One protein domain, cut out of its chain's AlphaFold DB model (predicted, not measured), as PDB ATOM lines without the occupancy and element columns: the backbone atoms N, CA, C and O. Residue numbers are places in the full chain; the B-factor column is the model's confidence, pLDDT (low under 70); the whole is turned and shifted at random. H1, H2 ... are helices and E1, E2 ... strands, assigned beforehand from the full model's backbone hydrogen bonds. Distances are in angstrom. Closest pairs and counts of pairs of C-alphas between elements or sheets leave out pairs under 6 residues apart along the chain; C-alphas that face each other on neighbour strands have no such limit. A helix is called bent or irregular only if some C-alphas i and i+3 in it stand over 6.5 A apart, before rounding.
ATOM      1  N   ALA A  21     165.549  67.055 361.080       98.38
ATOM      2  CA  ALA A  21     166.050  65.723 360.789       98.38
ATOM      3  C   ALA A  21     167.139  65.340 361.794       98.38
ATOM      4  O   ALA A  21     168.153  66.034 361.932       98.38
ATOM      5  N   LEU A  22     166.924  64.235 362.502       98.38
ATOM      6  CA  LEU A  22     167.871  63.659 363.450       98.38
ATOM      7  C   LEU A  22     168.332  62.291 362.950       98.38
ATOM      8  O   LEU A  22     167.556  61.578 362.319       98.38
ATOM      9  N   GLN A  23     169.573  61.934 363.269       97.06
ATOM     10  CA  GLN A  23     170.207  60.681 362.851       97.06
ATOM     11  C   GLN A  23     170.923  59.993 364.018       97.06
ATOM     12  O   GLN A  23     171.338  60.673 364.961       97.06
ATOM     13  N   ASP A  24     171.093  58.672 363.967       96.12
ATOM     14  CA  ASP A  24     171.816  57.875 364.970       96.12
ATOM     15  C   ASP A  24     173.168  57.304 364.491       96.12
ATOM     16  O   ASP A  24     173.919  56.740 365.296       96.12
ATOM     17  N   ASP A  25     173.546  57.579 363.237       94.81
ATOM     18  CA  ASP A  25     174.785  57.132 362.578       94.81
ATOM     19  C   ASP A  25     176.078  57.472 363.341       94.81
ATOM     20  O   ASP A  25     177.096  56.787 363.231       94.81
ATOM     21  N   CYS A  26     176.060  58.532 364.148       91.69
ATOM     22  CA  CYS A  26     177.203  58.963 364.953       91.69
ATOM     23  C   CYS A  26     177.410  58.123 366.234       91.69
ATOM     24  O   CYS A  26     178.289  58.434 367.043       91.69
ATOM     25  N   GLY A  27     176.591  57.091 366.470       94.00
ATOM     26  CA  GLY A  27     176.548  56.330 367.726       94.00
ATOM     27  C   GLY A  27     175.776  57.040 368.847       94.00
ATOM     28  O   GLY A  27     175.787  56.598 369.997       94.00
ATOM     29  N   PHE A  28     175.123  58.154 368.521       95.62
ATOM     30  CA  PHE A  28     174.200  58.909 369.360       95.62
ATOM     31  C   PHE A  28     173.287  59.745 368.456       95.62
ATOM     32  O   PHE A  28     173.657  60.041 367.323       95.62
ATOM     33  N   ILE A  29     172.135  60.183 368.980       98.00
ATOM     34  CA  ILE A  29     171.236  61.078 368.242       98.00
ATOM     35  C   ILE A  29     171.934  62.415 367.996       98.00
ATOM     36  O   ILE A  29     172.168  63.169 368.947       98.00
ATOM     37  N   SER A  30     172.237  62.713 366.740       98.19
ATOM     38  CA  SER A  30     172.800  63.973 366.265       98.19
ATOM     39  C   SER A  30     171.836  64.654 365.293       98.19
ATOM     40  O   SER A  30     170.829  64.084 364.871       98.19
ATOM     41  N   ILE A  31     172.104  65.918 364.990       98.69
ATOM     42  CA  ILE A  31     171.381  66.661 363.966       98.69
ATOM     43  C   ILE A  31     171.905  66.207 362.606       98.69
ATOM     44  O   ILE A  31     173.117  66.168 362.385       98.69
ATOM     45  N   HIS A  32     170.982  65.887 361.708       97.62
ATOM     46  CA  HIS A  32     171.256  65.802 360.282       97.62
ATOM     47  C   HIS A  32     170.983  67.159 359.629       97.62
ATOM     48  O   HIS A  32     171.842  67.685 358.931       97.62
ATOM     49  N   GLY A  33     169.816  67.751 359.910       98.00
ATOM     50  CA  GLY A  33     169.307  68.899 359.167       98.00
ATOM     51  C   GLY A  33     168.220  69.698 359.883       98.00
ATOM     52  O   GLY A  33     167.488  69.154 360.711       98.00
ATOM     53  N   LEU A  34     168.083  70.981 359.533       98.00
ATOM     54  CA  LEU A  34     166.883  71.778 359.807       98.00
ATOM     55  C   LEU A  34     166.345  72.319 358.484       98.00
ATOM     56  O   LEU A  34     166.912  73.243 357.907       98.00
ATOM     57  N   TRP A  35     165.245  71.759 358.005       95.88
ATOM     58  CA  TRP A  35     164.789  71.999 356.642       95.88
ATOM     59  C   TRP A  35     163.481  72.784 356.642       95.88
ATOM     60  O   TRP A  35     162.527  72.351 357.289       95.88
ATOM     61  N   PRO A  36     163.414  73.942 355.966       92.62
ATOM     62  CA  PRO A  36     162.135  74.570 355.670       92.62
ATOM     63  C   PRO A  36     161.377  73.715 354.649       92.62
ATOM     64  O   PRO A  36     161.965  73.305 353.649       92.62
ATOM     65  N   ASP A  37     160.086  73.480 354.879       89.00
ATOM     66  CA  ASP A  37     159.231  72.731 353.958       89.00
ATOM     67  C   ASP A  37     157.997  73.565 353.515       89.00
ATOM     68  O   ASP A  37     157.410  74.302 354.330       89.00
ATOM     69  N   PRO A  38     157.627  73.520 352.214       83.62
ATOM     70  CA  PRO A  38     158.324  72.802 351.143       83.62
ATOM     71  C   PRO A  38     159.699  73.396 350.820       83.62
ATOM     72  O   PRO A  38     159.890  74.609 350.912       83.62
ATOM     73  N   GLU A  39     160.649  72.544 350.425       70.69
ATOM     74  CA  GLU A  39     162.046  72.918 350.120       70.69
ATOM     75  C   GLU A  39     162.122  74.046 349.062       70.69
ATOM     76  O   GLU A  39     162.940  74.957 349.169       70.69
ATOM     77  N   ASP A  40     161.172  74.059 348.119       68.06
ATOM     78  CA  ASP A  40     161.028  75.067 347.056       68.06
ATOM     79  C   ASP A  40     160.084  76.234 347.417       68.06
ATOM     80  O   ASP A  40     159.721  77.051 346.563       68.06
ATOM     81  N   SER A  41     159.639  76.342 348.675       67.62
ATOM     82  CA  SER A  41     158.689  77.385 349.110       67.62
ATOM     83  C   SER A  41     159.240  78.809 348.990       67.62
ATOM     84  O   SER A  41     158.476  79.782 349.066       67.62
ATOM     85  N   CYS A  42     160.555  78.952 348.806       68.75
ATOM     86  CA  CYS A  42     161.252  80.227 348.847       68.75
ATOM     87  C   CYS A  42     162.023  80.457 347.542       68.75
ATOM     88  O   CYS A  42     163.065  79.871 347.291       68.75
ATOM     89  N   THR A  43     161.544  81.391 346.716       64.31
ATOM     90  CA  THR A  43     162.201  81.772 345.448       64.31
ATOM     91  C   THR A  43     163.449  82.642 345.635       64.31
ATOM     92  O   THR A  43     164.087  83.014 344.655       64.31
ATOM     93  N   ASN A  44     163.770  83.019 346.877       68.44
ATOM     94  CA  ASN A  44     164.766  84.042 347.208       68.44
ATOM     95  C   ASN A  44     165.904  83.496 348.085       68.44
ATOM     96  O   ASN A  44     166.486  84.259 348.860       68.44
ATOM     97  N   CYS A  45     166.200  82.196 348.011       86.75
ATOM     98  CA  CYS A  45     167.371  81.649 348.689       86.75
ATOM     99  C   CYS A  45     168.623  82.421 348.256       86.75
ATOM    100  O   CYS A  45     168.821  82.704 347.069       86.75
ATOM    101  N   THR A  46     169.449  82.821 349.218       89.75
ATOM    102  CA  THR A  46     170.680  83.555 348.912       89.75
ATOM    103  C   THR A  46     171.760  82.607 348.383       89.75
ATOM    104  O   THR A  46     171.704  81.396 348.570       89.75
ATOM    105  N   SER A  47     172.789  83.155 347.739       92.62
ATOM    106  CA  SER A  47     173.994  82.403 347.356       92.62
ATOM    107  C   SER A  47     175.134  82.593 348.366       92.62
ATOM    108  O   SER A  47     176.310  82.537 348.004       92.62
ATOM    109  N   GLU A  48     174.805  82.946 349.611       95.88
ATOM    110  CA  GLU A  48     175.799  83.193 350.648       95.88
ATOM    111  C   GLU A  48     176.532  81.893 350.986       95.88
ATOM    112  O   GLU A  48     175.907  80.910 351.368       95.88
ATOM    113  N   GLN A  49     177.861  81.888 350.894       97.94
ATOM    114  CA  GLN A  49     178.659  80.729 351.289       97.94
ATOM    115  C   GLN A  49     178.766  80.614 352.812       97.94
ATOM    116  O   GLN A  49     178.845  81.625 353.524       97.94
ATOM    117  N   PHE A  50     178.814  79.371 353.296       98.31
ATOM    118  CA  PHE A  50     179.090  79.080 354.697       98.31
ATOM    119  C   PHE A  50     180.451  79.651 355.122       98.31
ATOM    120  O   PHE A  50     181.397  79.710 354.336       98.31
ATOM    121  N   SER A  51     180.543  80.122 356.364       98.19
ATOM    122  CA  SER A  51     181.801  80.553 356.962       98.19
ATOM    123  C   SER A  51     181.750  80.435 358.478       98.19
ATOM    124  O   SER A  51     180.980  81.147 359.124       98.19
ATOM    125  N   GLU A  52     182.663  79.654 359.066       97.38
ATOM    126  CA  GLU A  52     182.810  79.571 360.528       97.38
ATOM    127  C   GLU A  52     183.021  80.948 361.185       97.38
ATOM    128  O   GLU A  52     182.619  81.160 362.325       97.38
ATOM    129  N   SER A  53     183.595  81.920 360.461       98.00
ATOM    130  CA  SER A  53     183.809  83.287 360.962       98.00
ATOM    131  C   SER A  53     182.517  84.054 361.268       98.00
ATOM    132  O   SER A  53     182.550  85.061 361.975       98.00
ATOM    133  N   LYS A  54     181.380  83.585 360.741       98.31
ATOM    134  CA  LYS A  54     180.046  84.148 360.983       98.31
ATOM    135  C   LYS A  54     179.330  83.484 362.152       98.31
ATOM    136  O   LYS A  54     178.208  83.880 362.451       98.31
ATOM    137  N   LEU A  55     179.951  82.496 362.791       98.69
ATOM    138  CA  LEU A  55     179.400  81.783 363.933       98.69
ATOM    139  C   LEU A  55     179.985  82.331 365.229       98.69
ATOM    140  O   LEU A  55     181.175  82.640 365.328       98.69
ATOM    141  N   SER A  56     179.152  82.404 366.262       98.69
ATOM    142  CA  SER A  56     179.648  82.588 367.617       98.69
ATOM    143  C   SER A  56     180.465  81.366 368.050       98.69
ATOM    144  O   SER A  56     180.257  80.242 367.583       98.69
ATOM    145  N   SER A  57     181.383  81.567 368.997       98.44
ATOM    146  CA  SER A  57     182.171  80.468 369.566       98.44
ATOM    147  C   SER A  57     181.292  79.392 370.212       98.44
ATOM    148  O   SER A  57     181.613  78.206 370.122       98.44
ATOM    149  N   THR A  58     180.172  79.791 370.820       98.62
ATOM    150  CA  THR A  58     179.181  78.878 371.402       98.62
ATOM    151  C   THR A  58     178.514  78.037 370.321       98.62
ATOM    152  O   THR A  58     178.552  76.812 370.412       98.62
ATOM    153  N   THR A  59     177.978  78.668 369.269       98.69
ATOM    154  CA  THR A  59     177.324  77.962 368.156       98.69
ATOM    155  C   THR A  59     178.280  76.967 367.510       98.69
ATOM    156  O   THR A  59     177.943  75.794 367.387       98.69
ATOM    157  N   LEU A  60     179.508  77.386 367.187       98.50
ATOM    158  CA  LEU A  60     180.502  76.500 366.577       98.50
ATOM    159  C   LEU A  60     180.878  75.320 367.492       98.50
ATOM    160  O   LEU A  60     181.044  74.194 367.021       98.50
ATOM    161  N   SER A  61     181.013  75.555 368.801       98.56
ATOM    162  CA  SER A  61     181.286  74.487 369.772       98.56
ATOM    163  C   SER A  61     180.132  73.485 369.858       98.56
ATOM    164  O   SER A  61     180.367  72.278 369.918       98.56
ATOM    165  N   ASP A  62     178.892  73.966 369.859       98.69
ATOM    166  CA  ASP A  62     177.709  73.110 369.913       98.69
ATOM    167  C   ASP A  62     177.483  72.360 368.594       98.69
ATOM    168  O   ASP A  62     177.137  71.180 368.630       98.69
ATOM    169  N   MET A  63     177.762  72.972 367.439       98.50
ATOM    170  CA  MET A  63     177.730  72.296 366.135       98.50
ATOM    171  C   MET A  63     178.706  71.118 366.103       98.50
ATOM    172  O   MET A  63     178.320  70.011 365.744       98.50
ATOM    173  N   LYS A  64     179.945  71.308 366.579       97.75
ATOM    174  CA  LYS A  64     180.943  70.223 366.687       97.75
ATOM    175  C   LYS A  64     180.469  69.055 367.555       97.75
ATOM    176  O   LYS A  64     180.926  67.933 367.358       97.75
ATOM    177  N   LYS A  65     179.586  69.315 368.521       97.94
ATOM    178  CA  LYS A  65     179.094  68.320 369.477       97.94
ATOM    179  C   LYS A  65     177.806  67.633 369.027       97.94
ATOM    180  O   LYS A  65     177.667  66.431 369.228       97.94
ATOM    181  N   TYR A  66     176.855  68.391 368.490       98.44
ATOM    182  CA  TYR A  66     175.493  67.918 368.227       98.44
ATOM    183  C   TYR A  66     175.162  67.794 366.745       98.44
ATOM    184  O   TYR A  66     174.214  67.092 366.418       98.44
ATOM    185  N   TRP A  67     175.935  68.426 365.863       98.19
ATOM    186  CA  TRP A  67     175.762  68.368 364.412       98.19
ATOM    187  C   TRP A  67     177.058  67.960 363.678       98.19
ATOM    188  O   TRP A  67     177.426  68.606 362.699       98.19
ATOM    189  N   PRO A  68     177.823  66.949 364.137       97.56
ATOM    190  CA  PRO A  68     178.990  66.494 363.389       97.56
ATOM    191  C   PRO A  68     178.573  65.749 362.111       97.56
ATOM    192  O   PRO A  68     177.481  65.187 362.029       97.56
ATOM    193  N   THR A  69     179.480  65.670 361.141       95.56
ATOM    194  CA  THR A  69     179.405  64.644 360.096       95.56
ATOM    195  C   THR A  69     179.583  63.261 360.726       95.56
ATOM    196  O   THR A  69     180.523  63.035 361.491       95.56
ATOM    197  N   CYS A  70     178.693  62.321 360.403       91.62
ATOM    198  CA  CYS A  70     178.839  60.914 360.791       91.62
ATOM    199  C   CYS A  70     179.558  60.087 359.706       91.62
ATOM    200  O   CYS A  70     179.837  58.905 359.900       91.62
ATOM    201  N   GLN A  71     179.888  60.699 358.561       86.19
ATOM    202  CA  GLN A  71     180.541  60.039 357.431       86.19
ATOM    203  C   GLN A  71     182.042  60.329 357.427       86.19
ATOM    204  O   GLN A  71     182.461  61.482 357.356       86.19
ATOM    205  N   SER A  72     182.869  59.280 357.423       78.44
ATOM    206  CA  SER A  72     184.332  59.407 357.494       78.44
ATOM    207  C   SER A  72     184.977  60.082 356.279       78.44
ATOM    208  O   SER A  72     186.134  60.485 356.352       78.44
ATOM    209  N   SER A  73     184.272  60.153 355.146       83.56
ATOM    210  CA  SER A  73     184.770  60.758 353.905       83.56
ATOM    211  C   SER A  73     184.525  62.264 353.799       83.56
ATOM    212  O   SER A  73     185.113  62.881 352.917       83.56
ATOM    213  N   ASN A  74     183.687  62.843 354.664       89.12
ATOM    214  CA  ASN A  74     183.318  64.261 354.627       89.12
ATOM    215  C   ASN A  74     183.796  64.964 355.894       89.12
ATOM    216  O   ASN A  74     183.800  64.369 356.972       89.12
ATOM    217  N   THR A  75     184.170  66.237 355.787       95.50
ATOM    218  CA  THR A  75     184.453  67.060 356.966       95.50
ATOM    219  C   THR A  75     183.174  67.696 357.512       95.50
ATOM    220  O   THR A  75     182.149  67.767 356.834       95.50
ATOM    221  N   ASN A  76     183.231  68.179 358.756       96.75
ATOM    222  CA  ASN A  76     182.147  68.986 359.314       96.75
ATOM    223  C   ASN A  76     181.880  70.238 358.466       96.75
ATOM    224  O   ASN A  76     180.727  70.588 358.264       96.75
ATOM    225  N   ASP A  77     182.933  70.884 357.959       96.69
ATOM    226  CA  ASP A  77     182.816  72.098 357.147       96.69
ATOM    227  C   ASP A  77     182.092  71.821 355.821       96.69
ATOM    228  O   ASP A  77     181.183  72.565 355.457       96.69
ATOM    229  N   ASP A  78     182.402  70.696 355.161       96.81
ATOM    230  CA  ASP A  78     181.691  70.254 353.952       96.81
ATOM    231  C   ASP A  78     180.205  70.012 354.242       96.81
ATOM    232  O   ASP A  78     179.329  70.439 353.485       96.81
ATOM    233  N   PHE A  79     179.915  69.345 355.364       97.69
ATOM    234  CA  PHE A  79     178.549  69.009 355.751       97.69
ATOM    235  C   PHE A  79     177.731  70.253 356.116       97.69
ATOM    236  O   PHE A  79     176.637  70.456 355.593       97.69
ATOM    237  N   TRP A  80     178.273  71.146 356.944       98.44
ATOM    238  CA  TRP A  80     177.604  72.398 357.305       98.44
ATOM    239  C   TRP A  80     177.443  73.329 356.106       98.44
ATOM    240  O   TRP A  80     176.414  73.995 355.986       98.44
ATOM    241  N   SER A  81     178.414  73.342 355.188       98.06
ATOM    242  CA  SER A  81     178.309  74.078 353.927       98.06
ATOM    243  C   SER A  81     177.158  73.573 353.062       98.06
ATOM    244  O   SER A  81     176.437  74.388 352.484       98.06
ATOM    245  N   HIS A  82     176.954  72.254 353.000       96.19
ATOM    246  CA  HIS A  82     175.826  71.647 352.294       96.19
ATOM    247  C   HIS A  82     174.483  72.064 352.907       96.19
ATOM    248  O   HIS A  82     173.649  72.639 352.206       96.19
ATOM    249  N   GLU A  83     174.306  71.850 354.213       97.56
ATOM    250  CA  GLU A  83     173.062  72.180 354.925       97.56
ATOM    251  C   GLU A  83     172.735  73.677 354.841       97.56
ATOM    252  O   GLU A  83     171.588  74.071 354.620       97.56
ATOM    253  N   TRP A  84     173.750  74.535 354.965       97.62
ATOM    254  CA  TRP A  84     173.570  75.972 354.805       97.62
ATOM    255  C   TRP A  84     173.156  76.335 353.379       97.62
ATOM    256  O   TRP A  84     172.146  77.011 353.196       97.62
ATOM    257  N   SER A  85     173.908  75.885 352.369       95.19
ATOM    258  CA  SER A  85     173.655  76.254 350.973       95.19
ATOM    259  C   SER A  85     172.296  75.777 350.477       95.19
ATOM    260  O   SER A  85     171.690  76.467 349.659       95.19
ATOM    261  N   LYS A  86     171.865  74.591 350.914       93.44
ATOM    262  CA  LYS A  86     170.651  73.936 350.431       93.44
ATOM    263  C   LYS A  86     169.400  74.382 351.191       93.44
ATOM    264  O   LYS A  86     168.355  74.547 350.578       93.44
ATOM    265  N   HIS A  87     169.512  74.611 352.499       94.38
ATOM    266  CA  HIS A  87     168.354  74.865 353.362       94.38
ATOM    267  C   HIS A  87     168.453  76.203 354.101       94.38
ATOM    268  O   HIS A  87     167.517  77.006 354.078       94.38
ATOM    269  N   GLY A  88     169.601  76.487 354.722       94.62
ATOM    270  CA  GLY A  88     169.798  77.687 355.541       94.62
ATOM    271  C   GLY A  88     169.607  79.005 354.783       94.62
ATOM    272  O   GLY A  88     168.918  79.904 355.278       94.62
ATOM    273  N   THR A  89     170.128  79.105 353.557       93.56
ATOM    274  CA  THR A  89     170.041  80.302 352.692       93.56
ATOM    275  C   THR A  89     168.609  80.709 352.338       93.56
ATOM    276  O   THR A  89     168.372  81.868 351.986       93.56
ATOM    277  N   CYS A  90     167.652  79.789 352.451       91.00
ATOM    278  CA  CYS A  90     166.240  80.015 352.165       91.00
ATOM    279  C   CYS A  90     165.459  80.565 353.368       91.00
ATOM    280  O   CYS A  90     164.364  81.088 353.195       91.00
ATOM    281  N   THR A  91     166.009  80.496 354.585       89.94
ATOM    282  CA  THR A  91     165.280  80.845 355.822       89.94
ATOM    283  C   THR A  91     165.237  82.346 356.130       89.94
ATOM    284  O   THR A  91     164.469  82.787 356.984       89.94
ATOM    285  N   GLY A  92     166.090  83.146 355.479       90.12
ATOM    286  CA  GLY A  92     166.298  84.560 355.814       90.12
ATOM    287  C   GLY A  92     167.050  84.800 357.132       90.12
ATOM    288  O   GLY A  92     167.196  85.950 357.549       90.12
ATOM    289  N   MET A  93     167.527  83.743 357.798       93.56
ATOM    290  CA  MET A  93     168.363  83.847 358.994       93.56
ATOM    291  C   MET A  93     169.816  84.150 358.638       93.56
ATOM    292  O   MET A  93     170.273  83.900 357.527       93.56
ATOM    293  N   THR A  94     170.575  84.644 359.615       97.25
ATOM    294  CA  THR A  94     172.039  84.574 359.551       97.25
ATOM    295  C   THR A  94     172.497  83.134 359.793       97.25
ATOM    296  O   THR A  94     171.768  82.342 360.393       97.25
ATOM    297  N   GLN A  95     173.728  82.799 359.397       98.38
ATOM    298  CA  GLN A  95     174.310  81.476 359.662       98.38
ATOM    299  C   GLN A  95     174.259  81.121 361.154       98.38
ATOM    300  O   GLN A  95     173.739  80.070 361.518       98.38
ATOM    301  N   ASP A  96     174.712  82.026 362.030       98.75
ATOM    302  CA  ASP A  96     174.683  81.797 363.480       98.75
ATOM    303  C   ASP A  96     173.264  81.540 364.004       98.75
ATOM    304  O   ASP A  96     173.059  80.611 364.784       98.75
ATOM    305  N   ALA A  97     172.267  82.302 363.537       98.56
ATOM    306  CA  ALA A  97     170.875  82.118 363.941       98.56
ATOM    307  C   ALA A  97     170.302  80.779 363.450       98.56
ATOM    308  O   ALA A  97     169.652  80.088 364.226       98.56
ATOM    309  N   TYR A  98     170.584  80.377 362.209       98.25
ATOM    310  CA  TYR A  98     170.133  79.097 361.656       98.25
ATOM    311  C   TYR A  98     170.690  77.905 362.444       98.25
ATOM    312  O   TYR A  98     169.934  77.067 362.945       98.25
ATOM    313  N   PHE A  99     172.012  77.857 362.627       98.81
ATOM    314  CA  PHE A  99     172.650  76.742 363.323       98.81
ATOM    315  C   PHE A  99     172.290  76.710 364.813       98.81
ATOM    316  O   PHE A  99     171.959  75.646 365.342       98.81
ATOM    317  N   SER A 100     172.283  77.859 365.499       98.81
ATOM    318  CA  SER A 100     171.882  77.914 366.913       98.81
ATOM    319  C   SER A 100     170.401  77.572 367.119       98.81
ATOM    320  O   SER A 100     170.057  76.908 368.102       98.81
ATOM    321  N   GLN A 101     169.521  77.937 366.179       98.75
ATOM    322  CA  GLN A 101     168.112  77.548 366.208       98.75
ATOM    323  C   GLN A 101     167.954  76.031 366.087       98.75
ATOM    324  O   GLN A 101     167.242  75.438 366.900       98.75
ATOM    325  N   ALA A 102     168.640  75.382 365.147       98.75
ATOM    326  CA  ALA A 102     168.613  73.925 365.017       98.75
ATOM    327  C   ALA A 102     169.128  73.220 366.282       98.75
ATOM    328  O   ALA A 102     168.494  72.285 366.768       98.75
ATOM    329  N   ILE A 103     170.221  73.714 366.878       98.88
ATOM    330  CA  ILE A 103     170.757  73.198 368.149       98.88
ATOM    331  C   ILE A 103     169.727  73.327 369.276       98.88
ATOM    332  O   ILE A 103     169.532  72.386 370.049       98.88
ATOM    333  N   SER A 104     169.038  74.464 369.371       98.81
ATOM    334  CA  SER A 104     167.978  74.682 370.362       98.81
ATOM    335  C   SER A 104     166.829  73.680 370.193       98.81
ATOM    336  O   SER A 104     166.377  73.062 371.164       98.81
ATOM    337  N   LEU A 105     166.395  73.440 368.951       98.81
ATOM    338  CA  LEU A 105     165.343  72.466 368.640       98.81
ATOM    339  C   LEU A 105     165.788  71.037 368.939       98.81
ATOM    340  O   LEU A 105     165.036  70.281 369.553       98.81
ATOM    341  N   TYR A 106     167.026  70.688 368.598       98.75
ATOM    342  CA  TYR A 106     167.638  69.417 368.965       98.75
ATOM    343  C   TYR A 106     167.616  69.199 370.476       98.75
ATOM    344  O   TYR A 106     167.127  68.175 370.950       98.75
ATOM    345  N   GLN A 107     168.079  70.169 371.267       98.50
ATOM    346  CA  GLN A 107     168.080  70.042 372.725       98.50
ATOM    347  C   GLN A 107     166.666  69.837 373.280       98.50
ATOM    348  O   GLN A 107     166.481  69.055 374.216       98.50
ATOM    349  N   LYS A 108     165.674  70.499 372.676       98.62
ATOM    350  CA  LYS A 108     164.267  70.410 373.071       98.62
ATOM    351  C   LYS A 108     163.612  69.082 372.684       98.62
ATOM    352  O   LYS A 108     162.810  68.562 373.461       98.62
ATOM    353  N   TYR A 109     163.922  68.543 371.506       98.56
ATOM    354  CA  TYR A 109     163.146  67.460 370.897       98.56
ATOM    355  C   TYR A 109     163.909  66.153 370.667       98.56
ATOM    356  O   TYR A 109     163.266  65.157 370.358       98.56
ATOM    357  N   LYS A 110     165.227  66.076 370.901       97.94
ATOM    358  CA  LYS A 110     166.009  64.838 370.688       97.94
ATOM    359  C   LYS A 110     165.443  63.601 371.390       97.94
ATOM    360  O   LYS A 110     165.557  62.501 370.876       97.94
ATOM    361  N   SER A 111     164.806  63.767 372.553       97.75
ATOM    362  CA  SER A 111     164.213  62.657 373.314       97.75
ATOM    363  C   SER A 111     162.963  62.062 372.663       97.75
ATOM    364  O   SER A 111     162.454  61.049 373.140       97.75
ATOM    365  N   LYS A 112     162.450  62.682 371.593       97.94
ATOM    366  CA  LYS A 112     161.364  62.144 370.771       97.94
ATOM    367  C   LYS A 112     161.830  61.033 369.836       97.94
ATOM    368  O   LYS A 112     160.978  60.325 369.310       97.94
ATOM    369  N   CYS A 113     163.140  60.864 369.666       97.19
ATOM    370  CA  CYS A 113     163.713  59.925 368.717       97.19
ATOM    371  C   CYS A 113     164.695  58.973 369.395       97.19
ATOM    372  O   CYS A 113     165.454  59.353 370.287       97.19
ATOM    373  N   THR A 114     164.647  57.714 368.973       95.31
ATOM    374  CA  THR A 114     165.563  56.648 369.410       95.31
ATOM    375  C   THR A 114     166.458  56.148 368.280       95.31
ATOM    376  O   THR A 114     167.389  55.403 368.548       95.31
ATOM    377  N   THR A 115     166.143  56.543 367.049       96.62
ATOM    378  CA  THR A 115     166.869  56.291 365.803       96.62
ATOM    379  C   THR A 115     166.598  57.473 364.868       96.62
ATOM    380  O   THR A 115     165.986  58.459 365.307       96.62
ATOM    381  N   ASP A 116     167.011  57.371 363.612       97.62
ATOM    382  CA  ASP A 116     166.715  58.331 362.556       97.62
ATOM    383  C   ASP A 116     165.235  58.724 362.544       97.62
ATOM    384  O   ASP A 116     164.326  57.885 362.610       97.62
ATOM    385  N   CYS A 117     164.982  60.028 362.508       98.25
ATOM    386  CA  CYS A 117     163.630  60.553 362.562       98.25
ATOM    387  C   CYS A 117     163.530  61.968 361.992       98.25
ATOM    388  O   CYS A 117     164.498  62.730 361.945       98.25
ATOM    389  N   TYR A 118     162.297  62.349 361.691       98.56
ATOM    390  CA  TYR A 118     161.905  63.706 361.357       98.56
ATOM    391  C   TYR A 118     161.000  64.245 362.453       98.56
ATOM    392  O   TYR A 118     159.898  63.743 362.656       98.56
ATOM    393  N   VAL A 119     161.459  65.261 363.183       98.56
ATOM    394  CA  VAL A 119     160.598  66.019 364.092       98.56
ATOM    395  C   VAL A 119     159.951  67.140 363.285       98.56
ATOM    396  O   VAL A 119     160.635  68.078 362.876       98.56
ATOM    397  N   CYS A 120     158.643  67.037 363.073       98.00
ATOM    398  CA  CYS A 120     157.865  67.969 362.259       98.00
ATOM    399  C   CYS A 120     157.371  69.122 363.129       98.00
ATOM    400  O   CYS A 120     156.878  68.901 364.249       98.00
ATOM    401  N   LEU A 121     157.555  70.347 362.644       97.62
ATOM    402  CA  LEU A 121     157.346  71.560 363.414       97.62
ATOM    403  C   LEU A 121     156.571  72.615 362.624       97.62
ATOM    404  O   LEU A 121     156.869  72.865 361.465       97.62
ATOM    405  N   THR A 122     155.719  73.379 363.305       95.94
ATOM    406  CA  THR A 122     155.089  74.567 362.714       95.94
ATOM    407  C   THR A 122     156.142  75.616 362.296       95.94
ATOM    408  O   THR A 122     157.276  75.588 362.791       95.94
ATOM    409  N   PRO A 123     155.780  76.659 361.516       92.25
ATOM    410  CA  PRO A 123     156.703  77.745 361.147       92.25
ATOM    411  C   PRO A 123     157.277  78.524 362.339       92.25
ATOM    412  O   PRO A 123     158.253  79.257 362.207       92.25
ATOM    413  N   THR A 124     156.660  78.386 363.515       94.25
ATOM    414  CA  THR A 124     157.114  78.968 364.785       94.25
ATOM    415  C   THR A 124     157.683  77.907 365.734       94.25
ATOM    416  O   THR A 124     157.696  78.103 366.951       94.25
ATOM    417  N   TYR A 125     158.110  76.766 365.193       96.88
ATOM    418  CA  TYR A 125     158.746  75.644 365.886       96.88
ATOM    419  C   TYR A 125     157.887  74.918 366.938       96.88
ATOM    420  O   TYR A 125     158.407  74.322 367.899       96.88
ATOM    421  N   GLY A 126     156.562  74.980 366.793       97.50
ATOM    422  CA  GLY A 126     155.628  74.177 367.582       97.50
ATOM    423  C   GLY A 126     155.701  72.714 367.156       97.50
ATOM    424  O   GLY A 126     155.801  72.446 365.975       97.50
ATOM    425  N   TYR A 127     155.681  71.772 368.095       97.94
ATOM    426  CA  TYR A 127     155.771  70.342 367.778       97.94
ATOM    427  C   TYR A 127     154.477  69.812 367.148       97.94
ATOM    428  O   TYR A 127     153.414  69.967 367.754       97.94
ATOM    429  N   GLU A 128     154.580  69.135 366.004       97.38
ATOM    430  CA  GLU A 128     153.444  68.530 365.289       97.38
ATOM    431  C   GLU A 128     153.501  67.000 365.274       97.38
ATOM    432  O   GLU A 128     152.464  66.339 365.294       97.38
ATOM    433  N   GLY A 129     154.696  66.413 365.353       97.62
ATOM    434  CA  GLY A 129     154.845  64.966 365.444       97.62
ATOM    435  C   GLY A 129     156.246  64.477 365.110       97.62
ATOM    436  O   GLY A 129     157.174  65.266 364.935       97.62
ATOM    437  N   VAL A 130     156.384  63.154 365.038       98.19
ATOM    438  CA  VAL A 130     157.582  62.481 364.527       98.19
ATOM    439  C   VAL A 130     157.177  61.654 363.310       98.19
ATOM    440  O   VAL A 130     156.249  60.853 363.422       98.19
ATOM    441  N   ASN A 131     157.874  61.828 362.186       96.50
ATOM    442  CA  ASN A 131     157.673  61.111 360.918       96.50
ATOM    443  C   ASN A 131     156.262  61.276 360.313       96.50
ATOM    444  O   ASN A 131     155.707  60.324 359.764       96.50
TER     445      ASN A 131
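AT A GLANCE: This is residues 21 to 131 of the 133 residues of the protein "Hypothetical protein" of Spumella elongata (UniProt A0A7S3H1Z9). A small, twisted sheet of four antiparallel strands, in the order E2, E1, E3, E4, has the long helix H3 packed over one face, making two layers. The shorter helices H1 and H2 sit toward the E2 edge, and a long loop, residues 38 to 56, swings round the outside from E2 to H1. The printed part has 111 residues, with elements in the order E1, E2, H1, H2, H3, E3, E4, and is of mixed class. It is compact, with a radius of gyration of the C-alphas of 13.4 A, and spans 35 by 31 by 25 A.

HOW THE PARTS SIT: Start at edge strand E2, residues 30 to 37, in a hairpin with E1, residues 21 to 23; N 21 and O 33 are 2.9 A apart, within hydrogen-bond range. E3, residues 117 to 121, pairs antiparallel with E1 over residues 117 to 118, N 22 to O 117 being 2.9 A, and over 119 to 121 with E4, residues 127 to 130, its hairpin partner, N 128 to O 120 being 2.9 A. H3, residues 95 to 112, is on the sheet; its closest C-alphas to E2 are Ala 102 and Leu 34, 5.9 A. H1, residues 57 to 66, only grazes the sheet but touches residues 96 to 103 of H3, the same way at a steep tilt of 38 degrees, closest at the C-alphas of Thr 59 and Ser 100, 5.6 A. H2, residues 76 to 86, also only grazes the sheet. Each O i to N i+4 pair is within hydrogen-bond range in H1 and H2, and 12 of 14 in H3.

IN THESE COORDINATES: Find C-alpha 30 at (172.800, 63.973, 366.265); E2 runs 20.3 A from there. From C-alpha 95 at (174.310, 81.476, 359.662), H3 runs 25.8 A, with a kink of 35 degrees near residue 106; it is irregular, C-alphas 108 and 111 being 7.8 A apart.

THE WHOLE: The printed part has no cut; the C-alphas farthest apart, Gly 27 and Thr 43, are 36.7 A apart. The link from E2 to H1 is long, and its residues 40 to 44 have pLDDT under 70.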